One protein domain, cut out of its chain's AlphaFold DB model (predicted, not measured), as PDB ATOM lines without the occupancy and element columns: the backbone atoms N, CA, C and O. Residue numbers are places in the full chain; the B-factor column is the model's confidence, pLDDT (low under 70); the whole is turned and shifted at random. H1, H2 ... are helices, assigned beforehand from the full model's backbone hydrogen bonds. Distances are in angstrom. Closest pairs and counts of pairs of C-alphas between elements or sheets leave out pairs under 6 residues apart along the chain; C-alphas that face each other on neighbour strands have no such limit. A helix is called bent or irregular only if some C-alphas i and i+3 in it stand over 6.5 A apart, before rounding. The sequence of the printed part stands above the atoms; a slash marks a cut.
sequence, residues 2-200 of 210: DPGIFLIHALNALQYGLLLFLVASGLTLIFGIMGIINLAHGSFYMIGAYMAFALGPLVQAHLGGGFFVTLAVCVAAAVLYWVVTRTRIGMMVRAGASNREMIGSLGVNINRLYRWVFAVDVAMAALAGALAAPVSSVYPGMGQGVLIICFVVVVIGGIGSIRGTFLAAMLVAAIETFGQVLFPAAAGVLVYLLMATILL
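What this domain is: This is residues 2 to 200 of the 210 residues of the protein "Branched-chain amino acid ABC transporter permease" of Bordetella holmesii (UniProt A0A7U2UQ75). The long helix H1 runs through the core, with H8 packed along it, H7 crossing it and H9 folded back on H8. H6 packs on residues 19 to 34 of H1 and lies in the mouth of a V made by H2 and H3, while H4 and H5 sit where H6 begins. The 199 printed residues hold nine named helices, H1 to H9 in chain order, and no named strand: all helix. The whole is compact, with a radius of gyration of the C-alphas of 18.0 A and spans of 61 by 53 by 30 A.

How they stand to each other: Each pair named here is the two elements' closest C-alphas. Start at H1, residues 3 to 34; H8, residues 162 to 182, touches it at Gly 17 and Met 170, 4.6 A. H7, residues 142 to 157, touches H1 at Ala 24 and Cys 150, 4.9 A, about perpendicular at 84 degrees. H9, residues 187 to 200, makes a hairpin with H8, at Gly 179 and Ala 187, 4.6 A. The hub H6, residues 110 to 132, touches H1 with residues 19 to 34 of H1 alone, at Gly 26 and Asp 121, 4.3 A, opposite ways at a shallow tilt of 18 degrees. H2, residues 41 to 63, touches H6 at Gly 48 and Ala 126, 4.0 A. H3, residues 66 to 86, touches H6 at Val 73 and Leu 127, 7.1 A, and H2 only at the corner. H4, residues 88 to 98, touches H6 at Val 93 and Leu 113, 6.9 A; H5, residues 100 to 105, only just touches H6, with 3 pairs within 8 A, only at the corner. Every O i to N i+4 pair is within hydrogen-bond range in H3 to H7, against 26 of 28 in H1, 17 of 19 in H2, 16 of 17 in H8 and 8 of 10 in H9.

Where its parts are: Find C-alpha 3 at (6.188, 16.281, -21.701); H1 runs 45.5 A from there, with a kink of 32 degrees near residue 23. H6 measures 32.7 A. H2 is only just irregular: C-alphas 54 and 57 are 6.9 A apart. H9 ends at C-alpha 200, (19.829, 20.005, 9.937).

The domain as a whole: The C-alphas farthest apart, Asp 2 and Gly 107, are 61.8 A apart. The printed part has no cut and no long link. Of its residues 34 are under pLDDT 70, among them 63 to 74 and 88 to 98.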
ATOM      1  N   ASP A   2       4.362  20.624 -20.832       86.12
ATOM      2  CA  ASP A   2       4.391  19.689 -21.951       86.12
ATOM      3  C   ASP A   2       5.484  18.639 -21.705       86.12
ATOM      4  O   ASP A   2       6.582  18.999 -21.258       86.12
ATOM      5  N   PRO A   3       5.226  17.347 -21.978       83.81
ATOM      6  CA  PRO A   3       6.188  16.281 -21.701       83.81
ATOM      7  C   PRO A   3       7.533  16.499 -22.416       83.81
ATOM      8  O   PRO A   3       8.574  16.111 -21.889       83.81
ATOM      9  N   GLY A   4       7.537  17.192 -23.561       86.06
ATOM     10  CA  GLY A   4       8.762  17.586 -24.263       86.06
ATOM     11  C   GLY A   4       9.613  18.607 -23.496       86.06
ATOM     12  O   GLY A   4      10.823  18.437 -23.392       86.06
ATOM     13  N   ILE A   5       8.991  19.628 -22.896       84.38
ATOM     14  CA  ILE A   5       9.694  20.648 -22.099       84.38
ATOM     15  C   ILE A   5      10.269  20.013 -20.830       84.38
ATOM     16  O   ILE A   5      11.428  20.240 -20.484       84.38
ATOM     17  N   PHE A   6       9.491  19.147 -20.176       88.00
ATOM     18  CA  PHE A   6       9.959  18.406 -19.008       88.00
ATOM     19  C   PHE A   6      11.194  17.545 -19.324       88.00
ATOM     20  O   PHE A   6      12.166  17.569 -18.570       88.00
ATOM     21  N   LEU A   7      11.191  16.835 -20.459       89.62
ATOM     22  CA  LEU A   7      12.323  16.012 -20.884       89.62
ATOM     23  C   LEU A   7      13.582  16.850 -21.145       89.62
ATOM     24  O   LEU A   7      14.669  16.463 -20.723       89.62
ATOM     25  N   ILE A   8      13.445  18.013 -21.786       89.56
ATOM     26  CA  ILE A   8      14.572  18.922 -22.037       89.56
ATOM     27  C   ILE A   8      15.181  19.404 -20.715       89.56
ATOM     28  O   ILE A   8      16.399  19.356 -20.550       89.56
ATOM     29  N   HIS A   9      14.361  19.802 -19.737       90.75
ATOM     30  CA  HIS A   9      14.870  20.206 -18.423       90.75
ATOM     31  C   HIS A   9      15.510  19.050 -17.653       90.75
ATOM     32  O   HIS A   9      16.530  19.261 -17.003       90.75
ATOM     33  N   ALA A  10      14.981  17.829 -17.761       90.50
ATOM     34  CA  ALA A  10      15.601  16.653 -17.157       90.50
ATOM     35  C   ALA A  10      16.986  16.357 -17.763       90.50
ATOM     36  O   ALA A  10      17.932  16.066 -17.031       90.50
ATOM     37  N   LEU A  11      17.129  16.483 -19.086       92.75
ATOM     38  CA  LEU A  11      18.415  16.320 -19.769       92.75
ATOM     39  C   LEU A  11      19.403  17.440 -19.418       92.75
ATOM     40  O   LEU A  11      20.570  17.153 -19.156       92.75
ATOM     41  N   ASN A  12      18.937  18.690 -19.341       91.62
ATOM     42  CA  ASN A  12      19.758  19.825 -18.913       91.62
ATOM     43  C   ASN A  12      20.219  19.671 -17.458       91.62
ATOM     44  O   ASN A  12      21.395  19.875 -17.167       91.62
ATOM     45  N   ALA A  13      19.330  19.239 -16.558       92.75
ATOM     46  CA  ALA A  13      19.672  18.967 -15.165       92.75
ATOM     47  C   ALA A  13      20.717  17.851 -15.047       92.75
ATOM     48  O   ALA A  13      21.662  17.968 -14.271       92.75
ATOM     49  N   LEU A  14      20.587  16.787 -15.843       94.50
ATOM     50  CA  LEU A  14      21.567  15.705 -15.876       94.50
ATOM     51  C   LEU A  14      22.922  16.183 -16.415       94.50
ATOM     52  O   LEU A  14      23.954  15.904 -15.809       94.50
ATOM     53  N   GLN A  15      22.934  16.938 -17.515       92.38
ATOM     54  CA  GLN A  15      24.158  17.511 -18.079       92.38
ATOM     55  C   GLN A  15      24.854  18.445 -17.078       92.38
ATOM     56  O   GLN A  15      26.050  18.296 -16.823       92.38
ATOM     57  N   TYR A  16      24.105  19.375 -16.484       92.12
ATOM     58  CA  TYR A  16      24.624  20.325 -15.505       92.12
ATOM     59  C   TYR A  16      25.105  19.621 -14.230       92.12
ATOM     60  O   TYR A  16      26.177  19.932 -13.719       92.12
ATOM     61  N   GLY A  17      24.390  18.591 -13.772       93.56
ATOM     62  CA  GLY A  17      24.800  17.760 -12.642       93.56
ATOM     63  C   GLY A  17      26.106  17.016 -12.896       93.56
ATOM     64  O   GLY A  17      26.942  16.929 -12.000       93.56
ATOM     65  N   LEU A  18      26.321  16.499 -14.111       93.38
ATOM     66  CA  LEU A  18      27.572  15.823 -14.467       93.38
ATOM     67  C   LEU A  18      28.748  16.807 -14.505       93.38
ATOM     68  O   LEU A  18      29.842  16.457 -14.062       93.38
ATOM     69  N   LEU A  19      28.517  18.039 -14.971       91.62
ATOM     70  CA  LEU A  19      29.513  19.111 -14.912       91.62
ATOM     71  C   LEU A  19      29.824  19.509 -13.466       91.62
ATOM     72  O   LEU A  19      30.993  19.516 -13.087       91.62
ATOM     73  N   LEU A  20      28.806  19.757 -12.635       92.81
ATOM     74  CA  LEU A  20      28.992  20.061 -11.213       92.81
ATOM     75  C   LEU A  20      29.719  18.933 -10.481       92.81
ATOM     76  O   LEU A  20      30.605  19.203  -9.676       92.81
ATOM     77  N   PHE A  21      29.398  17.673 -10.777       94.19
ATOM     78  CA  PHE A  21      30.104  16.529 -10.213       94.19
ATOM     79  C   PHE A  21      31.576  16.506 -10.631       94.19
ATOM     80  O   PHE A  21      32.451  16.295  -9.792       94.19
ATOM     81  N   LEU A  22      31.868  16.734 -11.912       91.12
ATOM     82  CA  LEU A  22      33.237  16.761 -12.412       91.12
ATOM     83  C   LEU A  22      34.069  17.844 -11.706       91.12
ATOM     84  O   LEU A  22      35.180  17.550 -11.274       91.12
ATOM     85  N   VAL A  23      33.519  19.049 -11.517       91.06
ATOM     86  CA  VAL A  23      34.191  20.125 -10.765       91.06
ATOM     87  C   VAL A  23      34.325  19.752  -9.281       91.06
ATOM     88  O   VAL A  23      35.425  19.713  -8.729       91.06
ATOM     89  N   ALA A  24      33.215  19.411  -8.621       92.44
ATOM     90  CA  ALA A  24      33.170  19.184  -7.177       92.44
ATOM     91  C   ALA A  24      33.933  17.927  -6.730       92.44
ATOM     92  O   ALA A  24      34.381  17.852  -5.585       92.44
ATOM     93  N   SER A  25      34.108  16.930  -7.599       90.69
ATOM     94  CA  SER A  25      34.854  15.706  -7.281       90.69
ATOM     95  C   SER A  25      36.353  15.955  -7.078       90.69
ATOM     96  O   SER A  25      36.937  15.323  -6.195       90.69
ATOM     97  N   GLY A  26      36.956  16.917  -7.790       88.00
ATOM     98  CA  GLY A  26      38.331  17.366  -7.530       88.00
ATOM     99  C   GLY A  26      38.466  17.976  -6.133       88.00
ATOM    100  O   GLY A  26      39.283  17.525  -5.320       88.00
ATOM    101  N   LEU A  27      37.561  18.908  -5.809       89.25
ATOM    102  CA  LEU A  27      37.509  19.560  -4.502       89.25
ATOM    103  C   LEU A  27      37.266  18.546  -3.371       89.25
ATOM    104  O   LEU A  27      37.915  18.611  -2.329       89.25
ATOM    105  N   THR A  28      36.385  17.568  -3.600       89.44
ATOM    106  CA  THR A  28      36.108  16.462  -2.666       89.44
ATOM    107  C   THR A  28      37.363  15.637  -2.397       89.44
ATOM    108  O   THR A  28      37.646  15.303  -1.249       89.44
ATOM    109  N   LEU A  29      38.124  15.307  -3.444       85.38
ATOM    110  CA  LEU A  29      39.315  14.469  -3.340       85.38
ATOM    111  C   LEU A  29      40.433  15.185  -2.578       85.38
ATOM    112  O   LEU A  29      41.030  14.590  -1.681       85.38
ATOM    113  N   ILE A  30      40.695  16.461  -2.883       85.69
ATOM    114  CA  ILE A  30      41.659  17.264  -2.119       85.69
ATOM    115  C   ILE A  30      41.243  17.354  -0.660       85.69
ATOM    116  O   ILE A  30      42.061  17.109   0.229       85.69
ATOM    117  N   PHE A  31      39.988  17.723  -0.413       86.12
ATOM    118  CA  PHE A  31      39.550  18.019   0.936       86.12
ATOM    119  C   PHE A  31      39.524  16.753   1.795       86.12
ATOM    120  O   PHE A  31      39.964  16.792   2.940       86.12
ATOM    121  N   GLY A  32      39.119  15.615   1.224       81.31
ATOM    122  CA  GLY A  32      39.141  14.323   1.909       81.31
ATOM    123  C   GLY A  32      40.543  13.844   2.305       81.31
ATOM    124  O   GLY A  32      40.674  13.086   3.256       81.31
ATOM    125  N   ILE A  33      41.600  14.290   1.615       77.50
ATOM    126  CA  ILE A  33      42.982  13.847   1.883       77.50
ATOM    127  C   ILE A  33      43.765  14.862   2.716       77.50
ATOM    128  O   ILE A  33      44.537  14.484   3.598       77.50
ATOM    129  N   MET A  34      43.626  16.151   2.402       79.88
ATOM    130  CA  MET A  34      44.420  17.221   3.013       79.88
ATOM    131  C   MET A  34      43.677  17.950   4.137       79.88
ATOM    132  O   MET A  34      44.330  18.572   4.968       79.88
ATOM    133  N   GLY A  35      42.341  17.885   4.184       79.88
ATOM    134  CA  GLY A  35      41.524  18.626   5.153       79.88
ATOM    135  C   GLY A  35      41.520  20.144   4.939       79.88
ATOM    136  O   GLY A  35      41.171  20.890   5.849       79.88
ATOM    137  N   ILE A  36      41.947  20.614   3.761       82.62
ATOM    138  CA  ILE A  36      42.065  22.037   3.414       82.62
ATOM    139  C   ILE A  36      41.337  22.288   2.091       82.62
ATOM    140  O   ILE A  36      41.467  21.505   1.149       82.62
ATOM    141  N   ILE A  37      40.576  23.387   2.015       82.88
ATOM    142  CA  ILE A  37      39.864  23.807   0.797       82.88
ATOM    143  C   ILE A  37      40.868  24.420  -0.176       82.88
ATOM    144  O   ILE A  37      41.565  25.376   0.166       82.88
ATOM    145  N   ASN A  38      40.912  23.916  -1.411       84.12
ATOM    146  CA  ASN A  38      41.697  24.540  -2.469       84.12
ATOM    147  C   ASN A  38      40.965  25.767  -3.043       84.12
ATOM    148  O   ASN A  38      40.143  25.639  -3.947       84.12
ATOM    149  N   LEU A  39      41.288  26.969  -2.559       85.25
ATOM    150  CA  LEU A  39      40.713  28.212  -3.093       85.25
ATOM    151  C   LEU A  39      41.180  28.539  -4.524       85.25
ATOM    152  O   LEU A  39      40.495  29.267  -5.242       85.25
ATOM    153  N   ALA A  40      42.305  27.972  -4.977       85.69
ATOM    154  CA  ALA A  40      42.789  28.147  -6.349       85.69
ATOM    155  C   ALA A  40      41.959  27.355  -7.378       85.69
ATOM    156  O   ALA A  40      42.060  27.594  -8.582       85.69
ATOM    157  N   HIS A  41      41.105  26.437  -6.923       88.00
ATOM    158  CA  HIS A  41      40.263  25.608  -7.781       88.00
ATOM    159  C   HIS A  41      39.417  26.452  -8.755       88.00
ATOM    160  O   HIS A  41      39.400  26.200  -9.961       88.00
ATOM    161  N   GLY A  42      38.805  27.534  -8.258       88.50
ATOM    162  CA  GLY A  42      37.987  28.443  -9.067       88.50
ATOM    163  C   GLY A  42      38.783  29.175 -10.152       88.50
ATOM    164  O   GLY A  42      38.288  29.359 -11.264       88.50
ATOM    165  N   SER A  43      40.039  29.550  -9.881       89.06
ATOM    166  CA  SER A  43      40.890  30.194 -10.891       89.06
ATOM    167  C   SER A  43      41.307  29.230 -11.999       89.06
ATOM    168  O   SER A  43      41.339  29.630 -13.159       89.06
ATOM    169  N   PHE A  44      41.563  27.956 -11.684       88.94
ATOM    170  CA  PHE A  44      41.913  26.954 -12.696       88.94
ATOM    171  C   PHE A  44      40.722  26.538 -13.557       88.94
ATOM    172  O   PHE A  44      40.880  26.381 -14.766       88.94
ATOM    173  N   TYR A  45      39.526  26.460 -12.966       90.81
ATOM    174  CA  TYR A  45      38.281  26.339 -13.724       90.81
ATOM    175  C   TYR A  45      38.131  27.482 -14.733       90.81
ATOM    176  O   TYR A  45      37.879  27.257 -15.915       90.81
ATOM    177  N   MET A  46      38.371  28.717 -14.288       90.44
ATOM    178  CA  MET A  46      38.294  29.888 -15.153       90.44
ATOM    179  C   MET A  46      39.345  29.831 -16.272       90.44
ATOM    180  O   MET A  46      38.992  29.999 -17.433       90.44
ATOM    181  N   ILE A  47      40.608  29.507 -15.969       85.44
ATOM    182  CA  ILE A  47      41.659  29.341 -16.991       85.44
ATOM    183  C   ILE A  47      41.247  28.302 -18.040       85.44
ATOM    184  O   ILE A  47      41.359  28.576 -19.231       85.44
ATOM    185  N   GLY A  48      40.723  27.147 -17.623       85.25
ATOM    186  CA  GLY A  48      40.237  26.120 -18.544       85.25
ATOM    187  C   GLY A  48      39.114  26.619 -19.456       85.25
ATOM    188  O   GLY A  48      39.160  26.405 -20.668       85.25
ATOM    189  N   ALA A  49      38.153  27.358 -18.895       87.88
ATOM    190  CA  ALA A  49      37.056  27.949 -19.654       87.88
ATOM    191  C   ALA A  49      37.537  29.006 -20.663       87.88
ATOM    192  O   ALA A  49      37.149  28.978 -21.829       87.88
ATOM    193  N   TYR A  50      38.431  29.904 -20.242       83.81
ATOM    194  CA  TYR A  50      39.013  30.927 -21.112       83.81
ATOM    195  C   TYR A  50      39.897  30.325 -22.204       83.81
ATOM    196  O   TYR A  50      39.845  30.781 -23.343       83.81
ATOM    197  N   MET A  51      40.677  29.286 -21.893       79.88
ATOM    198  CA  MET A  51      41.464  28.571 -22.895       79.88
ATOM    199  C   MET A  51      40.562  27.903 -23.932       79.88
ATOM    200  O   MET A  51      40.827  28.030 -25.124       79.88
ATOM    201  N   ALA A  52      39.483  27.240 -23.510       80.62
ATOM    202  CA  ALA A  52      38.524  26.635 -24.434       80.62
ATOM    203  C   ALA A  52      37.802  27.684 -25.291       80.62
ATOM    204  O   ALA A  52      37.645  27.486 -26.494       80.62
ATOM    205  N   PHE A  53      37.426  28.821 -24.703       81.50
ATOM    206  CA  PHE A  53      36.815  29.935 -25.426       81.50
ATOM    207  C   PHE A  53      37.773  30.562 -26.451       81.50
ATOM    208  O   PHE A  53      37.397  30.771 -27.601       81.50
ATOM    209  N   ALA A  54      39.026  30.819 -26.066       80.31
ATOM    210  CA  ALA A  54      40.024  31.445 -26.931       80.31
ATOM    211  C   ALA A  54      40.520  30.512 -28.048       80.31
ATOM    212  O   ALA A  54      40.733  30.952 -29.177       80.31
ATOM    213  N   LEU A  55      40.703  29.223 -27.750       75.12
ATOM    214  CA  LEU A  55      41.178  28.231 -28.719       75.12
ATOM    215  C   LEU A  55      40.047  27.645 -29.573       75.12
ATOM    216  O   LEU A  55      40.328  27.110 -30.642       75.12
ATOM    217  N   GLY A  56      38.787  27.757 -29.145       73.56
ATOM    218  CA  GLY A  56      37.622  27.209 -29.847       73.56
ATOM    219  C   GLY A  56      37.563  27.583 -31.334       73.56
ATOM    220  O   GLY A  56      37.515  26.677 -32.169       73.56
ATOM    221  N   PRO A  57      37.655  28.877 -31.699       75.00
ATOM    222  CA  PRO A  57      37.651  29.308 -33.098       75.00
ATOM    223  C   PRO A  57      38.846  28.779 -33.904       75.00
ATOM    224  O   PRO A  57      38.680  28.377 -35.054       75.00
ATOM    225  N   LEU A  58      40.042  28.731 -33.302       70.75
ATOM    226  CA  LEU A  58      41.255  28.222 -33.956       70.75
ATOM    227  C   LEU A  58      41.151  26.722 -34.235       70.75
ATOM    228  O   LEU A  58      41.505  26.258 -35.318       70.75
ATOM    229  N   VAL A  59      40.632  25.957 -33.276       68.88
ATOM    230  CA  VAL A  59      40.435  24.523 -33.468       68.88
ATOM    231  C   VAL A  59      39.343  24.254 -34.501       68.88
ATOM    232  O   VAL A  59      39.506  23.378 -35.349       68.88
ATOM    233  N   GLN A  60      38.258  25.027 -34.491       69.00
ATOM    234  CA  GLN A  60      37.209  24.898 -35.496       69.00
ATOM    235  C   GLN A  60      37.725  25.215 -36.909       69.00
ATOM    236  O   GLN A  60      37.336  24.533 -37.856       69.00
ATOM    237  N   ALA A  61      38.643  26.177 -37.040       69.50
ATOM    238  CA  ALA A  61      39.264  26.552 -38.307       69.50
ATOM    239  C   ALA A  61      40.287  25.522 -38.834       69.50
ATOM    240  O   ALA A  61      40.327  25.279 -40.037       69.50
ATOM    241  N   HIS A  62      41.103  24.908 -37.966       70.88
ATOM    242  CA  HIS A  62      42.185  24.000 -38.390       70.88
ATOM    243  C   HIS A  62      41.834  22.507 -38.350       70.88
ATOM    244  O   HIS A  62      42.384  21.737 -39.134       70.88
ATOM    245  N   LEU A  63      40.952  22.080 -37.443       64.06
ATOM    246  CA  LEU A  63      40.618  20.664 -37.223       64.06
ATOM    247  C   LEU A  63      39.196  20.296 -37.682       64.06
ATOM    248  O   LEU A  63      38.798  19.143 -37.557       64.06
ATOM    249  N   GLY A  64      38.433  21.231 -38.258       55.44
ATOM    250  CA  GLY A  64      37.216  20.908 -39.016       55.44
ATOM    251  C   GLY A  64      35.988  20.506 -38.189       55.44
ATOM    252  O   GLY A  64      35.081  19.873 -38.724       55.44
ATOM    253  N   GLY A  65      35.913  20.876 -36.905       60.25
ATOM    254  CA  GLY A  65      34.677  20.781 -36.119       60.25
ATOM    255  C   GLY A  65      34.886  20.625 -34.613       60.25
ATOM    256  O   GLY A  65      35.925  20.153 -34.153       60.25
ATOM    257  N   GLY A  66      33.851  20.965 -33.832       60.06
ATOM    258  CA  GLY A  66      33.839  20.803 -32.369       60.06
ATOM    259  C   GLY A  66      34.053  19.357 -31.903       60.06
ATOM    260  O   GLY A  66      34.539  19.143 -30.799       60.06
ATOM    261  N   PHE A  67      33.797  18.369 -32.769       59.94
ATOM    262  CA  PHE A  67      33.955  16.944 -32.479       59.94
ATOM    263  C   PHE A  67      35.368  16.562 -32.014       59.94
ATOM    264  O   PHE A  67      35.493  15.836 -31.035       59.94
ATOM    265  N   PHE A  68      36.435  17.070 -32.646       61.03
ATOM    266  CA  PHE A  68      37.808  16.725 -32.247       61.03
ATOM    267  C   PHE A  68      38.206  17.345 -30.904       61.03
ATOM    268  O   PHE A  68      38.939  16.717 -30.142       61.03
ATOM    269  N   VAL A  69      37.681  18.532 -30.574       63.78
ATOM    270  CA  VAL A  69      37.863  19.157 -29.252       63.78
ATOM    271  C   VAL A  69      37.139  18.346 -28.196       63.78
ATOM    272  O   VAL A  69      37.738  17.969 -27.194       63.78
ATOM    273  N   THR A  70      35.862  18.033 -28.427       62.88
ATOM    274  CA  THR A  70      35.070  17.235 -27.491       62.88
ATOM    275  C   THR A  70      35.685  15.849 -27.312       62.88
ATOM    276  O   THR A  70      35.794  15.375 -26.188       62.88
ATOM    277  N   LEU A  71      36.182  15.229 -28.386       64.81
ATOM    278  CA  LEU A  71      36.892  13.954 -28.333       64.81
ATOM    279  C   LEU A  71      38.195  14.068 -27.533       64.81
ATOM    280  O   LEU A  71      38.428  13.240 -26.662       64.81
ATOM    281  N   ALA A  72      39.015  15.095 -27.762       66.44
ATOM    282  CA  ALA A  72      40.255  15.306 -27.018       66.44
ATOM    283  C   ALA A  72      39.999  15.544 -25.522       66.44
ATOM    284  O   ALA A  72      40.713  14.998 -24.683       66.44
ATOM    285  N   VAL A  73      38.954  16.299 -25.176       67.25
ATOM    286  CA  VAL A  73      38.567  16.548 -23.781       67.25
ATOM    287  C   VAL A  73      37.991  15.288 -23.129       67.25
ATOM    288  O   VAL A  73      38.362  14.962 -22.003       67.25
ATOM    289  N   CYS A  74      37.158  14.523 -23.837       65.44
ATOM    290  CA  CYS A  74      36.667  13.224 -23.371       65.44
ATOM    291  C   CYS A  74      37.809  12.215 -23.185       65.44
ATOM    292  O   CYS A  74      37.824  11.481 -22.199       65.44
ATOM    293  N   VAL A  75      38.794  12.200 -24.087       72.31
ATOM    294  CA  VAL A  75      39.999  11.370 -23.968       72.31
ATOM    295  C   VAL A  75      40.844  11.832 -22.783       72.31
ATOM    296  O   VAL A  75      41.269  10.994 -21.994       72.31
ATOM    297  N   ALA A  76      41.031  13.137 -22.584       67.31
ATOM    298  CA  ALA A  76      41.740  13.671 -21.423       67.31
ATOM    299  C   ALA A  76      41.038  13.296 -20.108       67.31
ATOM    300  O   ALA A  76      41.698  12.839 -19.177       67.31
ATOM    301  N   ALA A  77      39.706  13.396 -20.049       63.06
ATOM    302  CA  ALA A  77      38.909  12.981 -18.895       63.06
ATOM    303  C   ALA A  77      39.011  11.468 -18.645       63.06
ATOM    304  O   ALA A  77      39.198  11.042 -17.505       63.06
ATOM    305  N   ALA A  78      38.946  10.652 -19.701       68.69
ATOM    306  CA  ALA A  78      39.088   9.201 -19.617       68.69
ATOM    307  C   ALA A  78      40.492   8.783 -19.158       68.69
ATOM    308  O   ALA A  78      40.627   7.894 -18.318       68.69
ATOM    309  N   VAL A  79      41.537   9.452 -19.654       73.44
ATOM    310  CA  VAL A  79      42.925   9.242 -19.226       73.44
ATOM    311  C   VAL A  79      43.093   9.647 -17.767       73.44
ATOM    312  O   VAL A  79      43.666   8.881 -16.999       73.44
ATOM    313  N   LEU A  80      42.552  10.793 -17.348       65.12
ATOM    314  CA  LEU A  80      42.633  11.238 -15.958       65.12
ATOM    315  C   LEU A  80      41.924  10.254 -15.017       65.12
ATOM    316  O   LEU A  80      42.495   9.833 -14.009       65.12
ATOM    317  N   TYR A  81      40.720   9.811 -15.388       68.56
ATOM    318  CA  TYR A  81      39.975   8.790 -14.655       68.56
ATOM    319  C   TYR A  81      40.751   7.471 -14.572       68.56
ATOM    320  O   TYR A  81      40.868   6.883 -13.493       68.56
ATOM    321  N   TRP A  82      41.329   7.011 -15.684       71.50
ATOM    322  CA  TRP A  82      42.133   5.791 -15.722       71.50
ATOM    323  C   TRP A  82      43.392   5.918 -14.861       71.50
ATOM    324  O   TRP A  82      43.698   5.017 -14.081       71.50
ATOM    325  N   VAL A  83      44.077   7.061 -14.905       70.81
ATOM    326  CA  VAL A  83      45.253   7.329 -14.072       70.81
ATOM    327  C   VAL A  83      44.882   7.278 -12.589       70.81
ATOM    328  O   VAL A  83      45.533   6.569 -11.824       70.81
ATOM    329  N   VAL A  84      43.799   7.930 -12.168       63.88
ATOM    330  CA  VAL A  84      43.371   7.951 -10.757       63.88
ATOM    331  C   VAL A  84      42.861   6.582 -10.276       63.88
ATOM    332  O   VAL A  84      43.044   6.214  -9.113       63.88
ATOM    333  N   THR A  85      42.235   5.788 -11.145       61.62
ATOM    334  CA  THR A  85      41.643   4.501 -10.740       61.62
ATOM    335  C   THR A  85      42.614   3.327 -10.828       61.62
ATOM    336  O   THR A  85      42.630   2.497  -9.914       61.62
ATOM    337  N   ARG A  86      43.442   3.259 -11.877       64.00
ATOM    338  CA  ARG A  86      44.280   2.093 -12.208       64.00
ATOM    339  C   ARG A  86      45.758   2.243 -11.859       64.00
ATOM    340  O   ARG A  86      46.453   1.229 -11.837       64.00
ATOM    341  N   THR A  87      46.269   3.447 -11.587       73.06
ATOM    342  CA  THR A  87      47.710   3.613 -11.318       73.06
ATOM    343  C   THR A  87      48.062   3.526  -9.834       73.06
ATOM    344  O   THR A  87      47.235   3.731  -8.943       73.06
ATOM    345  N   ARG A  88      49.346   3.254  -9.566       58.06
ATOM    346  CA  ARG A  88      49.923   3.222  -8.211       58.06
ATOM    347  C   ARG A  88      49.717   4.537  -7.452       58.06
ATOM    348  O   ARG A  88      49.579   4.504  -6.234       58.06
ATOM    349  N   ILE A  89      49.627   5.662  -8.166       63.06
ATOM    350  CA  ILE A  89      49.328   6.978  -7.590       63.06
ATOM    351  C   ILE A  89      47.930   6.955  -6.962       63.06
ATOM    352  O   ILE A  89      47.785   7.300  -5.797       63.06
ATOM    353  N   GLY A  90      46.924   6.429  -7.666       61.62
ATOM    354  CA  GLY A  90      45.559   6.288  -7.151       61.62
ATOM    355  C   GLY A  90      45.436   5.433  -5.887       61.62
ATOM    356  O   GLY A  90      44.655   5.751  -4.991       61.62
ATOM    357  N   MET A  91      46.232   4.362  -5.781       65.06
ATOM    358  CA  MET A  91      46.284   3.542  -4.564       65.06
ATOM    359  C   MET A  91      46.936   4.281  -3.392       65.06
ATOM    360  O   MET A  91      46.414   4.217  -2.283       65.06
ATOM    361  N   MET A  92      48.020   5.026  -3.633       64.38
ATOM    362  CA  MET A  92      48.674   5.842  -2.599       64.38
ATOM    363  C   MET A  92      47.781   6.997  -2.125       64.38
ATOM    364  O   MET A  92      47.772   7.317  -0.944       64.38
ATOM    365  N   VAL A  93      46.999   7.587  -3.031       64.44
ATOM    366  CA  VAL A  93      46.015   8.644  -2.743       64.44
ATOM    367  C   VAL A  93      44.911   8.122  -1.822       64.44
ATOM    368  O   VAL A  93      44.634   8.734  -0.792       64.44
ATOM    369  N   ARG A  94      44.332   6.951  -2.129       64.62
ATOM    370  CA  ARG A  94      43.313   6.317  -1.274       64.62
ATOM    371  C   ARG A  94      43.875   5.862   0.074       64.62
ATOM    372  O   ARG A  94      43.229   6.067   1.091       64.62
ATOM    373  N   ALA A  95      45.082   5.295   0.096       62.03
ATOM    374  CA  ALA A  95      45.731   4.883   1.339       62.03
ATOM    375  C   ALA A  95      46.135   6.088   2.219       62.03
ATOM    376  O   ALA A  95      46.105   5.997   3.445       62.03
ATOM    377  N   GLY A  96      46.470   7.230   1.606       62.94
ATOM    378  CA  GLY A  96      46.797   8.471   2.314       62.94
ATOM    379  C   GLY A  96      45.582   9.145   2.939       62.94
ATOM    380  O   GLY A  96      45.722   9.751   3.998       62.94
ATOM    381  N   ALA A  97      44.402   8.988   2.327       60.34
ATOM    382  CA  ALA A  97      43.130   9.422   2.905       60.34
ATOM    383  C   ALA A  97      42.816   8.681   4.216       60.34
ATOM    384  O   ALA A  97      42.298   9.280   5.148       60.34
ATOM    385  N   SER A  98      43.160   7.390   4.303       67.12
ATOM    386  CA  SER A  98      42.906   6.588   5.505       67.12
ATOM    387  C   SER A  98      43.920   6.838   6.621       67.12
ATOM    388  O   SER A  98      43.528   6.927   7.780       67.12
ATOM    389  N   ASN A  99      45.225   6.917   6.315       71.06
ATOM    390  CA  ASN A  99      46.235   7.150   7.352       71.06
ATOM    391  C   ASN A  99      47.544   7.756   6.809       71.06
ATOM    392  O   ASN A  99      48.481   7.054   6.413       71.06
ATOM    393  N   ARG A 100      47.618   9.093   6.810       71.69
ATOM    394  CA  ARG A 100      48.772   9.870   6.317       71.69
ATOM    395  C   ARG A 100      50.090   9.551   7.032       71.69
ATOM    396  O   ARG A 100      51.146   9.582   6.405       71.69
ATOM    397  N   GLU A 101      50.026   9.227   8.322       71.44
ATOM    398  CA  GLU A 101      51.198   8.973   9.163       71.44
ATOM    399  C   GLU A 101      51.824   7.607   8.843       71.44
ATOM    400  O   GLU A 101      53.035   7.498   8.648       71.44
ATOM    401  N   MET A 102      50.979   6.593   8.622       77.38
ATOM    402  CA  MET A 102      51.399   5.270   8.153       77.38
ATOM    403  C   MET A 102      52.121   5.352   6.799       77.38
ATOM    404  O   MET A 102      53.178   4.751   6.623       77.38
ATOM    405  N   ILE A 103      51.616   6.144   5.849       72.19
ATOM    406  CA  ILE A 103      52.283   6.321   4.547       72.19
ATOM    407  C   ILE A 103      53.657   6.985   4.692       72.19
ATOM    408  O   ILE A 103      54.605   6.568   4.023       72.19
ATOM    409  N   GLY A 104      53.782   7.971   5.584       76.38
ATOM    410  CA  GLY A 104      55.070   8.589   5.904       76.38
ATOM    411  C   GLY A 104      56.086   7.575   6.439       76.38
ATOM    412  O   GLY A 104      57.231   7.565   5.991       76.38
ATOM    413  N   SER A 105      55.651   6.664   7.320       81.88
ATOM    414  CA  SER A 105      56.514   5.603   7.867       81.88
ATOM    415  C   SER A 105      56.941   4.543   6.843       81.88
ATOM    416  O   SER A 105      57.991   3.927   6.999       81.88
ATOM    417  N   LEU A 106      56.186   4.377   5.752       80.31
ATOM    418  CA  LEU A 106      56.512   3.468   4.646       80.31
ATOM    419  C   LEU A 106      57.538   4.067   3.659       80.31
ATOM    420  O   LEU A 106      57.779   3.500   2.593       80.31
ATOM    421  N   GLY A 107      58.131   5.224   3.983       77.56
ATOM    422  CA  GLY A 107      59.131   5.903   3.154       77.56
ATOM    423  C   GLY A 107      58.545   6.657   1.954       77.56
ATOM    424  O   GLY A 107      59.281   7.094   1.065       77.56
ATOM    425  N   VAL A 108      57.220   6.829   1.901       77.94
ATOM    426  CA  VAL A 108      56.556   7.576   0.831       77.94
ATOM    427  C   VAL A 108      56.577   9.068   1.156       77.94
ATOM    428  O   VAL A 108      56.096   9.525   2.189       77.94
ATOM    429  N   ASN A 109      57.090   9.862   0.218       81.06
ATOM    430  CA  ASN A 109      57.136  11.315   0.350       81.06
ATOM    431  C   ASN A 109      55.730  11.932   0.246       81.06
ATOM    432  O   ASN A 109      55.227  12.152  -0.862       81.06
ATOM    433  N   ILE A 110      55.137  12.299   1.384       73.75
ATOM    434  CA  ILE A 110      53.808  12.935   1.479       73.75
ATOM    435  C   ILE A 110      53.737  14.217   0.626       73.75
ATOM    436  O   ILE A 110      52.773  14.428  -0.104       73.75
ATOM    437  N   ASN A 111      54.812  15.012   0.575       81.00
ATOM    438  CA  ASN A 111      54.886  16.215  -0.269       81.00
ATOM    439  C   ASN A 111      54.802  15.932  -1.781       81.00
ATOM    440  O   ASN A 111      54.426  16.806  -2.564       81.00
ATOM    441  N   ARG A 112      55.203  14.739  -2.244       78.19
ATOM    442  CA  ARG A 112      54.967  14.332  -3.641       78.19
ATOM    443  C   ARG A 112      53.522  13.891  -3.820       78.19
ATOM    444  O   ARG A 112      52.917  14.270  -4.813       78.19
ATOM    445  N   LEU A 113      52.972  13.151  -2.856       76.50
ATOM    446  CA  LEU A 113      51.576  12.718  -2.883       76.50
ATOM    447  C   LEU A 113      50.620  13.916  -2.969       76.50
ATOM    448  O   LEU A 113      49.788  13.959  -3.868       76.50
ATOM    449  N   TYR A 114      50.800  14.924  -2.113       79.00
ATOM    450  CA  TYR A 114      49.982  16.141  -2.117       79.00
ATOM    451  C   TYR A 114      50.115  16.939  -3.413       79.00
ATOM    452  O   TYR A 114      49.107  17.383  -3.950       79.00
ATOM    453  N   ARG A 115      51.322  17.051  -3.986       82.31
ATOM    454  CA  ARG A 115      51.499  17.674  -5.310       82.31
ATOM    455  C   ARG A 115      50.747  16.940  -6.413       82.31
ATOM    456  O   ARG A 115      50.156  17.597  -7.260       82.31
ATOM    457  N   TRP A 116      50.760  15.609  -6.415       80.88
ATOM    458  CA  TRP A 116      50.026  14.829  -7.414       80.88
ATOM    459  C   TRP A 116      48.516  14.961  -7.249       80.88
ATOM    460  O   TRP A 116      47.818  15.170  -8.234       80.88
ATOM    461  N   VAL A 117      48.021  14.898  -6.013       80.31
ATOM    462  CA  VAL A 117      46.605  15.128  -5.694       80.31
ATOM    463  C   VAL A 117      46.164  16.519  -6.144       80.31
ATOM    464  O   VAL A 117      45.145  16.655  -6.815       80.31
ATOM    465  N   PHE A 118      46.970  17.537  -5.843       84.25
ATOM    466  CA  PHE A 118      46.719  18.906  -6.270       84.25
ATOM    467  C   PHE A 118      46.727  19.047  -7.797       84.25
ATOM    468  O   PHE A 118      45.838  19.675  -8.362       84.25
ATOM    469  N   ALA A 119      47.691  18.429  -8.483       84.06
ATOM    470  CA  ALA A 119      47.749  18.446  -9.943       84.06
ATOM    471  C   ALA A 119      46.512  17.792 -10.581       84.06
ATOM    472  O   ALA A 119      45.999  18.299 -11.575       84.06
ATOM    473  N   VAL A 120      46.013  16.694 -10.001       82.88
ATOM    474  CA  VAL A 120      44.791  16.016 -10.462       82.88
ATOM    475  C   VAL A 120      43.561  16.904 -10.277       82.88
ATOM    476  O   VAL A 120      42.791  17.052 -11.219       82.88
ATOM    477  N   ASP A 121      43.388  17.529  -9.112       86.56
ATOM    478  CA  ASP A 121      42.282  18.464  -8.862       86.56
ATOM    479  C   ASP A 121      42.276  19.639  -9.841       86.56
ATOM    480  O   ASP A 121      41.266  19.907 -10.486       86.56
ATOM    481  N   VAL A 122      43.424  20.298 -10.003       86.88
ATOM    482  CA  VAL A 122      43.578  21.421 -10.930       86.88
ATOM    483  C   VAL A 122      43.268  20.998 -12.366       86.88
ATOM    484  O   VAL A 122      42.600  21.734 -13.093       86.88
ATOM    485  N   ALA A 123      43.701  19.800 -12.767       85.50
ATOM    486  CA  ALA A 123      43.379  19.251 -14.077       85.50
ATOM    487  C   ALA A 123      41.870  19.006 -14.244       85.50
ATOM    488  O   ALA A 123      41.325  19.348 -15.291       85.50
ATOM    489  N   MET A 124      41.180  18.475 -13.228       85.56
ATOM    490  CA  MET A 124      39.720  18.293 -13.262       85.56
ATOM    491  C   MET A 124      38.979  19.629 -13.321       85.56
ATOM    492  O   MET A 124      38.058  19.768 -14.125       85.56
ATOM    493  N   ALA A 125      39.410  20.620 -12.537       89.44
ATOM    494  CA  ALA A 125      38.833  21.961 -12.536       89.44
ATOM    495  C   ALA A 125      38.956  22.618 -13.916       89.44
ATOM    496  O   ALA A 125      37.965  23.078 -14.480       89.44
ATOM    497  N   ALA A 126      40.163  22.610 -14.492       89.06
ATOM    498  CA  ALA A 126      40.417  23.165 -15.816       89.06
ATOM    499  C   ALA A 126      39.630  22.424 -16.908       89.06
ATOM    500  O   ALA A 126      39.057  23.059 -17.791       89.06
ATOM    501  N   LEU A 127      39.549  21.093 -16.831       87.25
ATOM    502  CA  LEU A 127      38.779  20.288 -17.776       87.25
ATOM    503  C   LEU A 127      37.288  20.618 -17.700       87.25
ATOM    504  O   LEU A 127      36.646  20.818 -18.728       87.25
ATOM    505  N   ALA A 128      36.742  20.718 -16.493       88.88
ATOM    506  CA  ALA A 128      35.348  21.071 -16.301       88.88
ATOM    507  C   ALA A 128      35.038  22.492 -16.787       88.88
ATOM    508  O   ALA A 128      34.016  22.698 -17.434       88.88
ATOM    509  N   GLY A 129      35.941  23.450 -16.559       89.12
ATOM    510  CA  GLY A 129      35.825  24.801 -17.107       89.12
ATOM    511  C   GLY A 129      35.850  24.813 -18.632       89.12
ATOM    512  O   GLY A 129      35.014  25.457 -19.263       89.12
ATOM    513  N   ALA A 130      36.755  24.039 -19.233       86.69
ATOM    514  CA  ALA A 130      36.832  23.884 -20.680       86.69
ATOM    515  C   ALA A 130      35.556  23.259 -21.271       86.69
ATOM    516  O   ALA A 130      35.089  23.704 -22.318       86.69
ATOM    517  N   LEU A 131      34.968  22.266 -20.594       86.00
ATOM    518  CA  LEU A 131      33.686  21.664 -20.977       86.00
ATOM    519  C   LEU A 131      32.496  22.601 -20.768       86.00
ATOM    520  O   LEU A 131      31.517  22.497 -21.502       86.00
ATOM    521  N   ALA A 132      32.565  23.491 -19.781       86.81
ATOM    522  CA  ALA A 132      31.506  24.443 -19.488       86.81
ATOM    523  C   ALA A 132      31.506  25.647 -20.443       86.81
ATOM    524  O   ALA A 132      30.450  26.213 -20.694       86.81
ATOM    525  N   ALA A 133      32.654  26.030 -21.012       85.69
ATOM    526  CA  ALA A 133      32.766  27.214 -21.869       85.69
ATOM    527  C   ALA A 133      31.814  27.252 -23.089       85.69
ATOM    528  O   ALA A 133      31.323  28.334 -23.404       85.69
ATOM    529  N   PRO A 134      31.510  26.136 -23.784       80.38
ATOM    530  CA  PRO A 134      30.545  26.151 -24.888       80.38
ATOM    531  C   PRO A 134      29.082  26.201 -24.431       80.38
ATOM    532  O   PRO A 134      28.223  26.639 -25.190       80.38
ATOM    533  N   VAL A 135      28.786  25.718 -23.222       80.12
ATOM    534  CA  VAL A 135      27.416  25.606 -22.678       80.12
ATOM    535  C   VAL A 135      27.059  26.743 -21.721       80.12
ATOM    536  O   VAL A 135      25.896  26.923 -21.378       80.12
ATOM    537  N   SER A 136      28.037  27.523 -21.274       79.75
ATOM    538  CA  SER A 136      27.863  28.638 -20.349       79.75
ATOM    539  C   SER A 136      28.715  29.815 -20.800       79.75
ATOM    540  O   SER A 136      29.875  29.647 -21.168       79.75
ATOM    541  N   SER A 137      28.155  31.024 -20.760       82.38
ATOM    542  CA  SER A 137      28.904  32.233 -21.098       82.38
ATOM    543  C   SER A 137      30.123  32.385 -20.184       82.38
ATOM    544  O   SER A 137      30.011  32.287 -18.963       82.38
ATOM    545  N   VAL A 138      31.290  32.641 -20.777       87.88
ATOM    546  CA  VAL A 138      32.546  32.858 -20.049       87.88
ATOM    547  C   VAL A 138      32.658  34.338 -19.687       87.88
ATOM    548  O   VAL A 138      32.643  35.194 -20.571       87.88
ATOM    549  N   TYR A 139      32.766  34.651 -18.395       89.25
ATOM    550  CA  TYR A 139      32.880  36.025 -17.897       89.25
ATOM    551  C   TYR A 139      33.882  36.139 -16.732       89.25
ATOM    552  O   TYR A 139      34.106  35.163 -16.005       89.25
ATOM    553  N   PRO A 140      34.487  37.325 -16.511       88.12
ATOM    554  CA  PRO A 140      35.436  37.518 -15.419       88.12
ATOM    555  C   PRO A 140      34.785  37.279 -14.052       88.12
ATOM    556  O   PRO A 140      33.712  37.804 -13.766       88.12
ATOM    557  N   GLY A 141      35.437  36.497 -13.190       87.31
ATOM    558  CA  GLY A 141      34.931  36.188 -11.847       87.31
ATOM    559  C   GLY A 141      34.023  34.956 -11.760       87.31
ATOM    560  O   GLY A 141      33.682  34.549 -10.649       87.31
ATOM    561  N   MET A 142      33.706  34.290 -12.882       91.12
ATOM    562  CA  MET A 142      32.909  33.047 -12.895       91.12
ATOM    563  C   MET A 142      33.474  31.948 -11.978       91.12
ATOM    564  O   MET A 142      32.718  31.181 -11.386       91.12
ATOM    565  N   GLY A 143      34.800  31.903 -11.801       87.94
ATOM    566  CA  GLY A 143      35.466  30.920 -10.945       87.94
ATOM    567  C   GLY A 143      35.044  30.984  -9.474       87.94
ATOM    568  O   GLY A 143      34.976  29.945  -8.823       87.94
ATOM    569  N   GLN A 144      34.721  32.172  -8.951       89.44
ATOM    570  CA  GLN A 144      34.267  32.330  -7.563       89.44
ATOM    571  C   GLN A 144      32.856  31.767  -7.371       89.44
ATOM    572  O   GLN A 144      32.613  31.029  -6.421       89.44
ATOM    573  N   GLY A 145      31.946  32.053  -8.308       89.19
ATOM    574  CA  GLY A 145      30.580  31.524  -8.263       89.19
ATOM    575  C   GLY A 145      30.561  29.998  -8.322       89.19
ATOM    576  O   GLY A 145      29.920  29.350  -7.496       89.19
ATOM    577  N   VAL A 146      31.344  29.419  -9.236       90.50
ATOM    578  CA  VAL A 146      31.459  27.960  -9.358       90.50
ATOM    579  C   VAL A 146      32.086  27.340  -8.111       90.50
ATOM    580  O   VAL A 146      31.604  26.309  -7.652       90.50
ATOM    581  N   LEU A 147      33.100  27.973  -7.512       91.38
ATOM    582  CA  LEU A 147      33.712  27.479  -6.277       91.38
ATOM    583  C   LEU A 147      32.703  27.417  -5.124       91.38
ATOM    584  O   LEU A 147      32.673  26.412  -4.415       91.38
ATOM    585  N   ILE A 148      31.861  28.443  -4.957       91.81
ATOM    586  CA  ILE A 148      30.833  28.470  -3.906       91.81
ATOM    587  C   ILE A 148      29.825  27.334  -4.114       91.81
ATOM    588  O   ILE A 148      29.557  26.579  -3.180       91.81
ATOM    589  N   ILE A 149      29.315  27.155  -5.337       91.81
ATOM    590  CA  ILE A 149      28.365  26.074  -5.647       91.81
ATOM    591  C   ILE A 149      29.020  24.704  -5.435       91.81
ATOM    592  O   ILE A 149      28.419  23.812  -4.839       91.81
ATOM    593  N   CYS A 150      30.278  24.531  -5.844       92.12
ATOM    594  CA  CYS A 150      31.005  23.282  -5.622       92.12
ATOM    595  C   CYS A 150      31.218  23.006  -4.138       92.12
ATOM    596  O   CYS A 150      31.058  21.869  -3.708       92.12
ATOM    597  N   PHE A 151      31.527  24.026  -3.337       91.88
ATOM    598  CA  PHE A 151      31.630  23.873  -1.892       91.88
ATOM    599  C   PHE A 151      30.303  23.403  -1.289       91.88
ATOM    600  O   PHE A 151      30.291  22.442  -0.524       91.88
ATOM    601  N   VAL A 152      29.183  24.000  -1.702       93.12
ATOM    602  CA  VAL A 152      27.841  23.561  -1.294       93.12
ATOM    603  C   VAL A 152      27.599  22.100  -1.674       93.12
ATOM    604  O   VAL A 152      27.183  21.314  -0.827       93.12
ATOM    605  N   VAL A 153      27.928  21.698  -2.905       94.75
ATOM    606  CA  VAL A 153      27.809  20.304  -3.366       94.75
ATOM    607  C   VAL A 153      28.653  19.347  -2.514       94.75
ATOM    608  O   VAL A 153      28.160  18.289  -2.127       94.75
ATOM    609  N   VAL A 154      29.899  19.705  -2.185       92.50
ATOM    610  CA  VAL A 154      30.779  18.878  -1.337       92.50
ATOM    611  C   VAL A 154      30.233  18.762   0.087       92.50
ATOM    612  O   VAL A 154      30.220  17.670   0.653       92.50
ATOM    613  N   VAL A 155      29.745  19.862   0.660       92.06
ATOM    614  CA  VAL A 155      29.161  19.882   2.008       92.06
ATOM    615  C   VAL A 155      27.880  19.047   2.063       92.06
ATOM    616  O   VAL A 155      27.717  18.240   2.975       92.06
ATOM    617  N   ILE A 156      27.001  19.174   1.063       94.00
ATOM    618  CA  ILE A 156      25.795  18.344   0.946       94.00
ATOM    619  C   ILE A 156      26.169  16.873   0.775       94.00
ATOM    620  O   ILE A 156      25.570  16.010   1.412       94.00
ATOM    621  N   GLY A 157      27.135  16.570  -0.094       91.12
ATOM    622  CA  GLY A 157      27.560  15.202  -0.380       91.12
ATOM    623  C   GLY A 157      28.194  14.507   0.820       91.12
ATOM    624  O   GLY A 157      28.040  13.296   0.989       91.12
ATOM    625  N   GLY A 158      28.834  15.286   1.683       88.75
ATOM    626  CA  GLY A 158      29.653  14.803   2.776       88.75
ATOM    627  C   GLY A 158      31.124  14.870   2.396       88.75
ATOM    628  O   GLY A 158      31.549  14.468   1.309       88.75
ATOM    629  N   ILE A 159      31.910  15.410   3.320       84.00
ATOM    630  CA  ILE A 159      33.311  15.733   3.099       84.00
ATOM    631  C   ILE A 159      34.099  14.477   2.696       84.00
ATOM    632  O   ILE A 159      34.066  13.460   3.383       84.00
ATOM    633  N   GLY A 160      34.804  14.557   1.563       79.94
ATOM    634  CA  GLY A 160      35.649  13.480   1.043       79.94
ATOM    635  C   GLY A 160      34.899  12.322   0.367       79.94
ATOM    636  O   GLY A 160      35.516  11.507  -0.324       79.94
ATOM    637  N   SER A 161      33.566  12.265   0.458       87.81
ATOM    638  CA  SER A 161      32.758  11.191  -0.125       87.81
ATOM    639  C   SER A 161      32.423  11.433  -1.600       87.81
ATOM    640  O   SER A 161      31.430  12.072  -1.932       87.81
ATOM    641  N   ILE A 162      33.186  10.826  -2.518       87.31
ATOM    642  CA  ILE A 162      32.952  10.945  -3.976       87.31
ATOM    643  C   ILE A 162      31.520  10.532  -4.372       87.31
ATOM    644  O   ILE A 162      30.895  11.174  -5.216       87.31
ATOM    645  N   ARG A 163      30.980   9.468  -3.760       87.94
ATOM    646  CA  ARG A 163      29.606   8.999  -4.031       87.94
ATOM    647  C   ARG A 163      28.561   9.995  -3.540       87.94
ATOM    648  O   ARG A 163      27.548  10.194  -4.207       87.94
ATOM    649  N   GLY A 164      28.818  10.622  -2.394       91.00
ATOM    650  CA  GLY A 164      27.953  11.662  -1.864       91.00
ATOM    651  C   GLY A 164      27.978  12.919  -2.712       91.00
ATOM    652  O   GLY A 164      26.913  13.421  -3.055       91.00
ATOM    653  N   THR A 165      29.157  13.354  -3.150       93.19
ATOM    654  CA  THR A 165      29.314  14.478  -4.082       93.19
ATOM    655  C   THR A 165      28.568  14.237  -5.393       93.19
ATOM    656  O   THR A 165      27.950  15.159  -5.913       93.19
ATOM    657  N   PHE A 166      28.563  13.008  -5.920       94.44
ATOM    658  CA  PHE A 166      27.791  12.668  -7.121       94.44
ATOM    659  C   PHE A 166      26.284  12.865  -6.923       94.44
ATOM    660  O   PHE A 166      25.642  13.564  -7.705       94.44
ATOM    661  N   LEU A 167      25.718  12.287  -5.859       94.69
ATOM    662  CA  LEU A 167      24.292  12.434  -5.543       94.69
ATOM    663  C   LEU A 167      23.925  13.889  -5.230       94.69
ATOM    664  O   LEU A 167      22.900  14.374  -5.703       94.69
ATOM    665  N   ALA A 168      24.781  14.600  -4.499       94.62
ATOM    666  CA  ALA A 168      24.610  16.017  -4.212       94.62
ATOM    667  C   ALA A 168      24.608  16.864  -5.488       94.62
ATOM    668  O   ALA A 168      23.715  17.685  -5.659       94.62
ATOM    669  N   ALA A 169      25.547  16.635  -6.409       95.62
ATOM    670  CA  ALA A 169      25.611  17.357  -7.676       95.62
ATOM    671  C   ALA A 169      24.350  17.136  -8.524       95.62
ATOM    672  O   ALA A 169      23.816  18.090  -9.083       95.62
ATOM    673  N   MET A 170      23.834  15.901  -8.568       95.94
ATOM    674  CA  MET A 170      22.578  15.588  -9.260       95.94
ATOM    675  C   MET A 170      21.375  16.299  -8.630       95.94
ATOM    676  O   MET A 170      20.544  16.854  -9.347       95.94
ATOM    677  N   LEU A 171      21.279  16.307  -7.297       94.69
ATOM    678  CA  LEU A 171      20.188  16.973  -6.582       94.69
ATOM    679  C   LEU A 171      20.243  18.493  -6.741       94.69
ATOM    680  O   LEU A 171      19.226  19.111  -7.046       94.69
ATOM    681  N   VAL A 172      21.426  19.087  -6.569       94.88
ATOM    682  CA  VAL A 172      21.644  20.526  -6.742       94.88
ATOM    683  C   VAL A 172      21.296  20.940  -8.168       94.88
ATOM    684  O   VAL A 172      20.515  21.868  -8.345       94.88
ATOM    685  N   ALA A 173      21.770  20.204  -9.177       94.19
ATOM    686  CA  ALA A 173      21.464  20.511 -10.570       94.19
ATOM    687  C   ALA A 173      19.978  20.366 -10.913       94.19
ATOM    688  O   ALA A 173      19.439  21.196 -11.647       94.19
ATOM    689  N   ALA A 174      19.297  19.349 -10.376       93.38
ATOM    690  CA  ALA A 174      17.855  19.205 -10.541       93.38
ATOM    691  C   ALA A 174      17.115  20.407  -9.937       93.38
ATOM    692  O   ALA A 174      16.293  21.025 -10.609       93.38
ATOM    693  N   ILE A 175      17.440  20.786  -8.702       93.06
ATOM    694  CA  ILE A 175      16.783  21.912  -8.029       93.06
ATOM    695  C   ILE A 175      17.078  23.232  -8.721       93.06
ATOM    696  O   ILE A 175      16.170  24.042  -8.864       93.06
ATOM    697  N   GLU A 176      18.303  23.451  -9.182       91.38
ATOM    698  CA  GLU A 176      18.659  24.680  -9.879       91.38
ATOM    699  C   GLU A 176      17.942  24.772 -11.232       91.38
ATOM    700  O   GLU A 176      17.291  25.776 -11.516       91.38
ATOM    701  N   THR A 177      17.951  23.696 -12.024       91.06
ATOM    702  CA  THR A 177      17.325  23.677 -13.357       91.06
ATOM    703  C   THR A 177      15.803  23.798 -13.275       91.06
ATOM    704  O   THR A 177      15.210  24.603 -13.990       91.06
ATOM    705  N   PHE A 178      15.143  23.036 -12.396       89.25
ATOM    706  CA  PHE A 178      13.688  23.135 -12.214       89.25
ATOM    707  C   PHE A 178      13.287  24.401 -11.444       89.25
ATOM    708  O   PHE A 178      12.242  24.990 -11.721       89.25
ATOM    709  N   GLY A 179      14.125  24.857 -10.512       88.12
ATOM    710  CA  GLY A 179      13.935  26.093  -9.759       88.12
ATOM    711  C   GLY A 179      13.968  27.323 -10.655       88.12
ATOM    712  O   GLY A 179      13.139  28.208 -10.481       88.12
ATOM    713  N   GLN A 180      14.835  27.354 -11.670       86.12
ATOM    714  CA  GLN A 180      14.849  28.424 -12.672       86.12
ATOM    715  C   GLN A 180      13.549  28.505 -13.483       86.12
ATOM    716  O   GLN A 180      13.182  29.590 -13.924       86.12
ATOM    717  N   VAL A 181      12.830  27.390 -13.654       86.44
ATOM    718  CA  VAL A 181      11.558  27.352 -14.394       86.44
ATOM    719  C   VAL A 181      10.374  27.738 -13.508       86.44
ATOM    720  O   VAL A 181       9.490  28.468 -13.950       86.44
ATOM    721  N   LEU A 182      10.332  27.244 -12.268       85.06
ATOM    722  CA  LEU A 182       9.206  27.468 -11.355       85.06
ATOM    723  C   LEU A 182       9.316  28.798 -10.595       85.06
ATOM    724  O   LEU A 182       8.321  29.501 -10.435       85.06
ATOM    725  N   PHE A 183      10.519  29.142 -10.128       88.62
ATOM    726  CA  PHE A 183      10.790  30.296  -9.267       88.62
ATOM    727  C   PHE A 183      12.149  30.941  -9.609       88.62
ATOM    728  O   PHE A 183      13.099  30.828  -8.827       88.62
ATOM    729  N   PRO A 184      12.265  31.673 -10.738       84.31
ATOM    730  CA  PRO A 184      13.539  32.217 -11.222       84.31
ATOM    731  C   PRO A 184      14.272  33.080 -10.185       84.31
ATOM    732  O   PRO A 184      15.489  33.003 -10.051       84.31
ATOM    733  N   ALA A 185      13.521  33.863  -9.401       85.25
ATOM    734  CA  ALA A 185      14.070  34.733  -8.360       85.25
ATOM    735  C   ALA A 185      14.612  33.969  -7.136       85.25
ATOM    736  O   ALA A 185      15.447  34.497  -6.406       85.25
ATOM    737  N   ALA A 186      14.149  32.737  -6.900       84.62
ATOM    738  CA  ALA A 186      14.522  31.931  -5.739       84.62
ATOM    739  C   ALA A 186      15.455  30.760  -6.084       84.62
ATOM    740  O   ALA A 186      15.949  30.109  -5.168       84.62
ATOM    741  N   ALA A 187      15.732  30.496  -7.366       78.06
ATOM    742  CA  ALA A 187      16.490  29.324  -7.814       78.06
ATOM    743  C   ALA A 187      17.842  29.159  -7.094       78.06
ATOM    744  O   ALA A 187      18.139  28.081  -6.583       78.06
ATOM    745  N   GLY A 188      18.615  30.241  -6.961       78.81
ATOM    746  CA  GLY A 188      19.881  30.212  -6.220       78.81
ATOM    747  C   GLY A 188      19.695  29.971  -4.717       78.81
ATOM    748  O   GLY A 188      20.453  29.224  -4.107       78.81
ATOM    749  N   VAL A 189      18.652  30.550  -4.112       88.94
ATOM    750  CA  VAL A 189      18.337  30.383  -2.681       88.94
ATOM    751  C   VAL A 189      17.900  28.949  -2.373       88.94
ATOM    752  O   VAL A 189      18.263  28.413  -1.327       88.94
ATOM    753  N   LEU A 190      17.178  28.296  -3.289       89.44
ATOM    754  CA  LEU A 190      16.708  26.917  -3.127       89.44
ATOM    755  C   LEU A 190      17.859  25.924  -2.918       89.44
ATOM    756  O   LEU A 190      17.723  24.999  -2.119       89.44
ATOM    757  N   VAL A 191      19.003  26.137  -3.571       89.06
ATOM    758  CA  VAL A 191      20.198  25.294  -3.397       89.06
ATOM    759  C   VAL A 191      20.752  25.404  -1.970       89.06
ATOM    760  O   VAL A 191      21.036  24.390  -1.329       89.06
ATOM    761  N   TYR A 192      20.842  26.619  -1.423       90.50
ATOM    762  CA  TYR A 192      21.300  26.833  -0.045       90.50
ATOM    763  C   TYR A 192      20.273  26.379   0.997       90.50
ATOM    764  O   TYR A 192      20.658  25.891   2.060       90.50
ATOM    765  N   LEU A 193      18.976  26.482   0.699       92.19
ATOM    766  CA  LEU A 193      17.925  25.914   1.543       92.19
ATOM    767  C   LEU A 193      18.002  24.389   1.579       92.19
ATOM    768  O   LEU A 193      17.862  23.808   2.655       92.19
ATOM    769  N   LEU A 194      18.282  23.735   0.445       90.88
ATOM    770  CA  LEU A 194      18.542  22.297   0.431       90.88
ATOM    771  C   LEU A 194      19.756  21.960   1.305       90.88
ATOM    772  O   LEU A 194      19.664  21.053   2.129       90.88
ATOM    773  N   MET A 195      20.856  22.709   1.186       91.19
ATOM    774  CA  MET A 195      22.027  22.517   2.048       91.19
ATOM    775  C   MET A 195      21.662  22.631   3.530       91.19
ATOM    776  O   MET A 195      21.951  21.718   4.300       91.19
ATOM    777  N   ALA A 196      20.993  23.715   3.925       92.31
ATOM    778  CA  ALA A 196      20.575  23.934   5.306       92.31
ATOM    779  C   ALA A 196      19.671  22.799   5.808       92.31
ATOM    780  O   ALA A 196      19.877  22.277   6.900       92.31
ATOM    781  N   THR A 197      18.715  22.365   4.984       92.69
ATOM    782  CA  THR A 197      17.793  21.275   5.320       92.69
ATOM    783  C   THR A 197      18.543  19.961   5.519       92.69
ATOM    784  O   THR A 197      18.337  19.283   6.520       92.69
ATOM    785  N   ILE A 198      19.453  19.602   4.611       91.00
ATOM    786  CA  ILE A 198      20.223  18.357   4.719       91.00
ATOM    787  C   ILE A 198      21.121  18.385   5.951       91.00
ATOM    788  O   ILE A 198      21.138  17.406   6.687       91.00
ATOM    789  N   LEU A 199      21.808  19.496   6.219       90.06
ATOM    790  CA  LEU A 199      22.690  19.614   7.380       90.06
ATOM    791  C   LEU A 199      21.934  19.601   8.714       90.06
ATOM    792  O   LEU A 199      22.466  19.083   9.692       90.06
ATOM    793  N   LEU A 200      20.692  20.103   8.754       92.38
ATOM    794  CA  LEU A 200      19.829  20.005   9.937       92.38
ATOM    795  C   LEU A 200      19.515  18.548  10.304       92.38
ATOM    796  O   LEU A 200      19.475  18.212  11.483       92.38
TER     797      LEU A 200